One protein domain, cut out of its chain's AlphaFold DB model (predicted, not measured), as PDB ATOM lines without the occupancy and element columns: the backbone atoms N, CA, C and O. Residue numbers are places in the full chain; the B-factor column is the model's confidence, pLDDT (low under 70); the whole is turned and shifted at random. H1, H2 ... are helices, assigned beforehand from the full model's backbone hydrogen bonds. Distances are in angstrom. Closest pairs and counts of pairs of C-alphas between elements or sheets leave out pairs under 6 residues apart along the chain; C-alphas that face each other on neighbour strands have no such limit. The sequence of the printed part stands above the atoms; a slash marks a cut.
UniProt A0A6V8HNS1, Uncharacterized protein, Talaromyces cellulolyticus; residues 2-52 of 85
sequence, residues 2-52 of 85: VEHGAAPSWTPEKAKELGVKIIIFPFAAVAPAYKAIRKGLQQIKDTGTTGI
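AT A GLANCE: This is residues 2 to 52 of the 85 residues of an uncharacterized protein of Talaromyces cellulolyticus (UniProt A0A6V8HNS1). What shape does the printed part make? It is a thin, drawn-out rod: an opening stretch leads to short H1 near one end, then the chain turns back and a long link runs to long H2, which makes the other half. What leaves the rod's line? Residues 4 to 9 stick out, and residues 48 to 52 fold back after H2. How is it made up? The 51 printed residues hold two named helices, H1 then H2, and no named strand; the class is all helix, with 24 residues in named elements, under half. The whole is extended, with a radius of gyration of the C-alphas of 17.0 A and spans of 52 by 21 by 12 A.

IN THESE COORDINATES: Where is H1? It holds residues 12 to 17, from C-alpha 12 at (108.315, -59.485, 203.827), and measures 8.7 A from first to last C-alpha. Where is H2? It holds residues 30 to 47, measures 25.3 A, and ends with C-alpha 47 at (67.169, -56.791, 200.406).

HOW THE PARTS SIT: How do the helices stand to each other? H1 and H2 are apart, with no C-alpha of the one within 8 A of the other. How are their backbones formed? In H1 and H2 every O i to N i+4 pair is within hydrogen-bond range. What stands free? Residues 4 to 9 do, and residues 29 to 38, of which 30 to 38 belong to H2.

THE WHOLE: How far does it reach? The two C-alphas farthest apart, those of Gly 19 and Gly 48, are 51.7 A apart. Is any link long or cut? The link from H1 to H2, 12 residues, is long, and the printed part has no cut. Where is confidence low? No printed residue is under 70, and the mean pLDDT of the printed part is 94.0.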
ATOM      1  N   VAL A   2     100.778 -68.258 207.643       81.50
ATOM      2  CA  VAL A   2      99.320 -68.151 207.767       81.50
ATOM      3  C   VAL A   2      99.040 -67.225 208.938       81.50
ATOM      4  O   VAL A   2      99.376 -67.561 210.071       81.50
ATOM      5  N   GLU A   3      98.482 -66.052 208.652       84.44
ATOM      6  CA  GLU A   3      98.102 -65.093 209.689       84.44
ATOM      7  C   GLU A   3      97.076 -65.723 210.636       84.44
ATOM      8  O   GLU A   3      96.190 -66.459 210.199       84.44
ATOM      9  N   HIS A   4      97.222 -65.449 211.935       84.69
ATOM     10  CA  HIS A   4      96.404 -66.041 213.001       84.69
ATOM     11  C   HIS A   4      96.484 -67.580 213.097       84.69
ATOM     12  O   HIS A   4      95.612 -68.211 213.692       84.69
ATOM     13  N   GLY A   5      97.525 -68.186 212.514       84.12
ATOM     14  CA  GLY A   5      97.871 -69.594 212.686       84.12
ATOM     15  C   GLY A   5      98.940 -69.812 213.763       84.12
ATOM     16  O   GLY A   5      99.160 -68.977 214.633       84.12
ATOM     17  N   ALA A   6      99.644 -70.942 213.678       85.38
ATOM     18  CA  ALA A   6     100.712 -71.295 214.619       85.38
ATOM     19  C   ALA A   6     101.987 -70.438 214.470       85.38
ATOM     20  O   ALA A   6     102.792 -70.364 215.393       85.38
ATOM     21  N   ALA A   7     102.189 -69.817 213.304       81.25
ATOM     22  CA  ALA A   7     103.344 -68.970 213.036       81.25
ATOM     23  C   ALA A   7     103.013 -67.493 213.319       81.25
ATOM     24  O   ALA A   7     101.924 -67.045 212.951       81.25
ATOM     25  N   PRO A   8     103.940 -66.718 213.911       82.69
ATOM     26  CA  PRO A   8     103.768 -65.279 214.063       82.69
ATOM     27  C   PRO A   8     103.675 -64.590 212.696       82.69
ATOM     28  O   PRO A   8     104.303 -65.014 211.722       82.69
ATOM     29  N   SER A   9     102.902 -63.507 212.629       88.62
ATOM     30  CA  SER A   9     102.795 -62.690 211.420       88.62
ATOM     31  C   SER A   9     104.073 -61.877 211.215       88.62
ATOM     32  O   SER A   9     104.491 -61.126 212.098       88.62
ATOM     33  N   TRP A  10     104.682 -62.004 210.037       90.31
ATOM     34  CA  TRP A  10     105.870 -61.259 209.624       90.31
ATOM     35  C   TRP A  10     105.600 -60.484 208.343       90.31
ATOM     36  O   TRP A  10     104.935 -60.974 207.434       90.31
ATOM     37  N   THR A  11     106.178 -59.293 208.234       93.31
ATOM     38  CA  THR A  11     106.234 -58.603 206.947       93.31
ATOM     39  C   THR A  11     107.300 -59.250 206.051       93.31
ATOM     40  O   THR A  11     108.200 -59.936 206.559       93.31
ATOM     41  N   PRO A  12     107.249 -59.043 204.723       94.75
ATOM     42  CA  PRO A  12     108.315 -59.485 203.827       94.75
ATOM     43  C   PRO A  12     109.699 -58.957 204.230       94.75
ATOM     44  O   PRO A  12     110.678 -59.702 204.168       94.75
ATOM     45  N   GLU A  13     109.784 -57.710 204.701       96.38
ATOM     46  CA  GLU A  13     111.027 -57.082 205.169       96.38
ATOM     47  C   GLU A  13     111.571 -57.832 206.380       96.38
ATOM     48  O   GLU A  13     112.741 -58.219 206.396       96.38
ATOM     49  N   LYS A  14     110.701 -58.135 207.354       94.19
ATOM     50  CA  LYS A  14     111.121 -58.871 208.544       94.19
ATOM     51  C   LYS A  14     111.571 -60.290 208.213       94.19
ATOM     52  O   LYS A  14     112.578 -60.758 208.736       94.19
ATOM     53  N   ALA A  15     110.854 -60.979 207.331       93.75
ATOM     54  CA  ALA A  15     111.247 -62.313 206.890       93.75
ATOM     55  C   ALA A  15     112.617 -62.289 206.186       93.75
ATOM     56  O   ALA A  15     113.452 -63.163 206.428       93.75
ATOM     57  N   LYS A  16     112.881 -61.253 205.380       96.44
ATOM     58  CA  LYS A  16     114.172 -61.047 204.713       96.44
ATOM     59  C   LYS A  16     115.310 -60.815 205.711       96.44
ATOM     60  O   LYS A  16     116.369 -61.419 205.546       96.44
ATOM     61  N   GLU A  17     115.097 -60.002 206.749       97.44
ATOM     62  CA  GLU A  17     116.072 -59.804 207.840       97.44
ATOM     63  C   GLU A  17     116.431 -61.119 208.545       97.44
ATOM     64  O   GLU A  17     117.577 -61.325 208.934       97.44
ATOM     65  N   LEU A  18     115.461 -62.026 208.676       94.31
ATOM     66  CA  LEU A  18     115.632 -63.346 209.290       94.31
ATOM     67  C   LEU A  18     116.238 -64.391 208.332       94.31
ATOM     68  O   LEU A  18     116.334 -65.565 208.680       94.31
ATOM     69  N   GLY A  19     116.645 -63.991 207.122       96.50
ATOM     70  CA  GLY A  19     117.295 -64.862 206.140       96.50
ATOM     71  C   GLY A  19     116.343 -65.661 205.240       96.50
ATOM     72  O   GLY A  19     116.813 -66.438 204.403       96.50
ATOM     73  N   VAL A  20     115.026 -65.455 205.349       94.31
ATOM     74  CA  VAL A  20     114.027 -66.116 204.495       94.31
ATOM     75  C   VAL A  20     114.132 -65.582 203.061       94.31
ATOM     76  O   VAL A  20     114.170 -64.374 202.835       94.31
ATOM     77  N   LYS A  21     114.172 -66.485 202.073       96.62
ATOM     78  CA  LYS A  21     114.305 -66.129 200.644       96.62
ATOM     79  C   LYS A  21     112.972 -65.913 199.937       96.62
ATOM     80  O   LYS A  21     112.898 -65.107 199.018       96.62
ATOM     81  N   ILE A  22     111.940 -66.640 200.354       95.88
ATOM     82  CA  ILE A  22     110.598 -66.579 199.776       95.88
ATOM     83  C   ILE A  22     109.598 -66.591 200.923       95.88
ATOM     84  O   ILE A  22     109.642 -67.463 201.791       95.88
ATOM     85  N   ILE A  23     108.678 -65.635 200.902       93.81
ATOM     86  CA  ILE A  23     107.532 -65.586 201.802       93.81
ATOM     87  C   ILE A  23     106.258 -65.788 200.981       93.81
ATOM     88  O   ILE A  23     106.113 -65.227 199.899       93.81
ATOM     89  N   ILE A  24     105.340 -66.608 201.490       94.75
ATOM     90  CA  ILE A  24     104.032 -66.850 200.872       94.75
ATOM     91  C   ILE A  24     102.910 -66.502 201.847       94.75
ATOM     92  O   ILE A  24     103.039 -66.738 203.056       94.75
ATOM     93  N   PHE A  25     101.800 -66.012 201.294       94.50
ATOM     94  CA  PHE A  25     100.584 -65.618 202.008       94.50
ATOM     95  C   PHE A  25      99.396 -66.450 201.492       94.50
ATOM     96  O   PHE A  25      98.657 -65.989 200.621       94.50
ATOM     97  N   PRO A  26      99.191 -67.687 201.987       93.75
ATOM     98  CA  PRO A  26      98.231 -68.629 201.413       93.75
ATOM     99  C   PRO A  26      96.789 -68.116 201.386       93.75
ATOM    100  O   PRO A  26      96.022 -68.493 200.507       93.75
ATOM    101  N   PHE A  27      96.413 -67.241 202.326       94.06
ATOM    102  CA  PHE A  27      95.049 -66.720 202.433       94.06
ATOM    103  C   PHE A  27      94.846 -65.296 201.912       94.06
ATOM    104  O   PHE A  27      93.739 -64.771 202.039       94.06
ATOM    105  N   ALA A  28      95.859 -64.699 201.274       94.38
ATOM    106  CA  ALA A  28      95.795 -63.317 200.792       94.38
ATOM    107  C   ALA A  28      94.591 -63.044 199.873       94.38
ATOM    108  O   ALA A  28      94.009 -61.969 199.941       94.38
ATOM    109  N   ALA A  29      94.183 -64.020 199.054       96.56
ATOM    110  CA  ALA A  29      93.025 -63.891 198.167       96.56
ATOM    111  C   ALA A  29      91.732 -64.472 198.770       96.56
ATOM    112  O   ALA A  29      90.680 -63.835 198.734       96.56
ATOM    113  N   VAL A  30      91.787 -65.680 199.344       96.06
ATOM    114  CA  VAL A  30      90.564 -66.403 199.743       96.06
ATOM    115  C   VAL A  30      89.877 -65.794 200.966       96.06
ATOM    116  O   VAL A  30      88.649 -65.760 201.020       96.06
ATOM    117  N   ALA A  31      90.633 -65.272 201.938       94.94
ATOM    118  CA  ALA A  31      90.051 -64.680 203.139       94.94
ATOM    119  C   ALA A  31      89.238 -63.402 202.840       94.94
ATOM    120  O   ALA A  31      88.085 -63.327 203.286       94.94
ATOM    121  N   PRO A  32      89.755 -62.405 202.085       97.19
ATOM    122  CA  PRO A  32      88.936 -61.262 201.689       97.19
ATOM    123  C   PRO A  32      87.791 -61.668 200.754       97.19
ATOM    124  O   PRO A  32      86.680 -61.166 200.934       97.19
ATOM    125  N   ALA A  33      88.007 -62.620 199.836       97.69
ATOM    126  CA  ALA A  33      86.947 -63.124 198.962       97.69
ATOM    127  C   ALA A  33      85.780 -63.723 199.763       97.69
ATOM    128  O   ALA A  33      84.636 -63.327 199.561       97.69
ATOM    129  N   TYR A  34      86.052 -64.602 200.733       97.88
ATOM    130  CA  TYR A  34      85.020 -65.181 201.600       97.88
ATOM    131  C   TYR A  34      84.216 -64.106 202.338       97.88
ATOM    132  O   TYR A  34      82.984 -64.149 202.342       97.88
ATOM    133  N   LYS A  35      84.894 -63.117 202.939       97.69
ATOM    134  CA  LYS A  35      84.221 -62.019 203.651       97.69
ATOM    135  C   LYS A  35      83.305 -61.222 202.715       97.69
ATOM    136  O   LYS A  35      82.166 -60.940 203.086       97.69
ATOM    137  N   ALA A  36      83.780 -60.892 201.513       96.75
ATOM    138  CA  ALA A  36      83.007 -60.153 200.517       96.75
ATOM    139  C   ALA A  36      81.808 -60.961 199.993       96.75
ATOM    140  O   ALA A  36      80.688 -60.451 199.982       96.75
ATOM    141  N   ILE A  37      82.018 -62.234 199.646       97.81
ATOM    142  CA  ILE A  37      80.965 -63.145 199.174       97.81
ATOM    143  C   ILE A  37      79.893 -63.310 200.248       97.81
ATOM    144  O   ILE A  37      78.712 -63.115 199.971       97.81
ATOM    145  N   ARG A  38      80.284 -63.602 201.495       98.00
ATOM    146  CA  ARG A  38      79.336 -63.754 202.606       98.00
ATOM    147  C   ARG A  38      78.502 -62.489 202.810       98.00
ATOM    148  O   ARG A  38      77.294 -62.593 202.997       98.00
ATOM    149  N   LYS A  39      79.129 -61.310 202.755       97.12
ATOM    150  CA  LYS A  39      78.423 -60.025 202.848       97.12
ATOM    151  C   LYS A  39      77.422 -59.848 201.702       97.12
ATOM    152  O   LYS A  39      76.282 -59.484 201.962       97.12
ATOM    153  N   GLY A  40      77.823 -60.142 200.464       96.88
ATOM    154  CA  GLY A  40      76.938 -60.068 199.298       96.88
ATOM    155  C   GLY A  40      75.746 -61.024 199.395       96.88
ATOM    156  O   GLY A  40      74.621 -60.638 199.102       96.88
ATOM    157  N   LEU A  41      75.956 -62.248 199.884       98.12
ATOM    158  CA  LEU A  41      74.867 -63.206 200.103       98.12
ATOM    159  C   LEU A  41      73.904 -62.757 201.211       98.12
ATOM    160  O   LEU A  41      72.696 -62.936 201.077       98.12
ATOM    161  N   GLN A  42      74.419 -62.145 202.281       98.31
ATOM    162  CA  GLN A  42      73.581 -61.569 203.335       98.31
ATOM    163  C   GLN A  42      72.744 -60.393 202.806       98.31
ATOM    164  O   GLN A  42      71.548 -60.341 203.068       98.31
ATOM    165  N   GLN A  43      73.333 -59.515 201.986       97.81
ATOM    166  CA  GLN A  43      72.613 -58.436 201.300       97.81
ATOM    167  C   GLN A  43      71.452 -58.990 200.460       97.81
ATOM    168  O   GLN A  43      70.323 -58.535 200.603       97.81
ATOM    169  N   ILE A  44      71.703 -60.018 199.643       98.38
ATOM    170  CA  ILE A  44      70.661 -60.645 198.815       98.38
ATOM    171  C   ILE A  44      69.536 -61.202 199.688       98.38
ATOM    172  O   ILE A  44      68.364 -61.021 199.361       98.38
ATOM    173  N   LYS A  45      69.881 -61.856 200.800       98.31
ATOM    174  CA  LYS A  45      68.898 -62.402 201.739       98.31
ATOM    175  C   LYS A  45      68.008 -61.311 202.344       98.31
ATOM    176  O   LYS A  45      66.811 -61.538 202.486       98.31
ATOM    177  N   ASP A  46      68.583 -60.164 202.691       98.31
ATOM    178  CA  ASP A  46      67.876 -59.111 203.425       98.31
ATOM    179  C   ASP A  46      67.138 -58.128 202.501       98.31
ATOM    180  O   ASP A  46      66.075 -57.627 202.862       98.31
ATOM    181  N   THR A  47      67.677 -57.845 201.308       97.94
ATOM    182  CA  THR A  47      67.169 -56.791 200.406       97.94
ATOM    183  C   THR A  47      66.713 -57.299 199.041       97.94
ATOM    184  O   THR A  47      66.169 -56.520 198.260       97.94
ATOM    185  N   GLY A  48      66.969 -58.566 198.703       97.81
ATOM    186  CA  GLY A  48      66.682 -59.130 197.379       97.81
ATOM    187  C   GLY A  48      67.598 -58.621 196.258       97.81
ATOM    188  O   GLY A  48      67.341 -58.896 195.089       97.81
ATOM    189  N   THR A  49      68.664 -57.879 196.579       95.75
ATOM    190  CA  THR A  49      69.589 -57.296 195.593       95.75
ATOM    191  C   THR A  49      71.042 -57.528 195.996       95.75
ATOM    192  O   THR A  49      71.356 -57.737 197.165       95.75
ATOM    193  N   THR A  50      71.961 -57.500 195.030       93.19
ATOM    194  CA  THR A  50      73.393 -57.739 195.292       93.19
ATOM    195  C   THR A  50      74.087 -56.554 195.967       93.19
ATOM    196  O   THR A  50      75.158 -56.726 196.545       93.19
ATOM    197  N   GLY A  51      73.511 -55.347 195.879       91.56
ATOM    198  CA  GLY A  51      74.118 -54.109 196.382       91.56
ATOM    199  C   GLY A  51      75.419 -53.710 195.675       91.56
ATOM    200  O   GLY A  51      76.142 -52.848 196.169       91.56
ATOM    201  N   ILE A  52      75.742 -54.345 194.543       93.00
ATOM    202  CA  ILE A  52      76.931 -54.036 193.747       93.00
ATOM    203  C   ILE A  52      76.740 -52.664 193.086       93.00
ATOM    204  O   ILE A  52      75.679 -52.376 192.532       93.00
TER     205      ILE A  52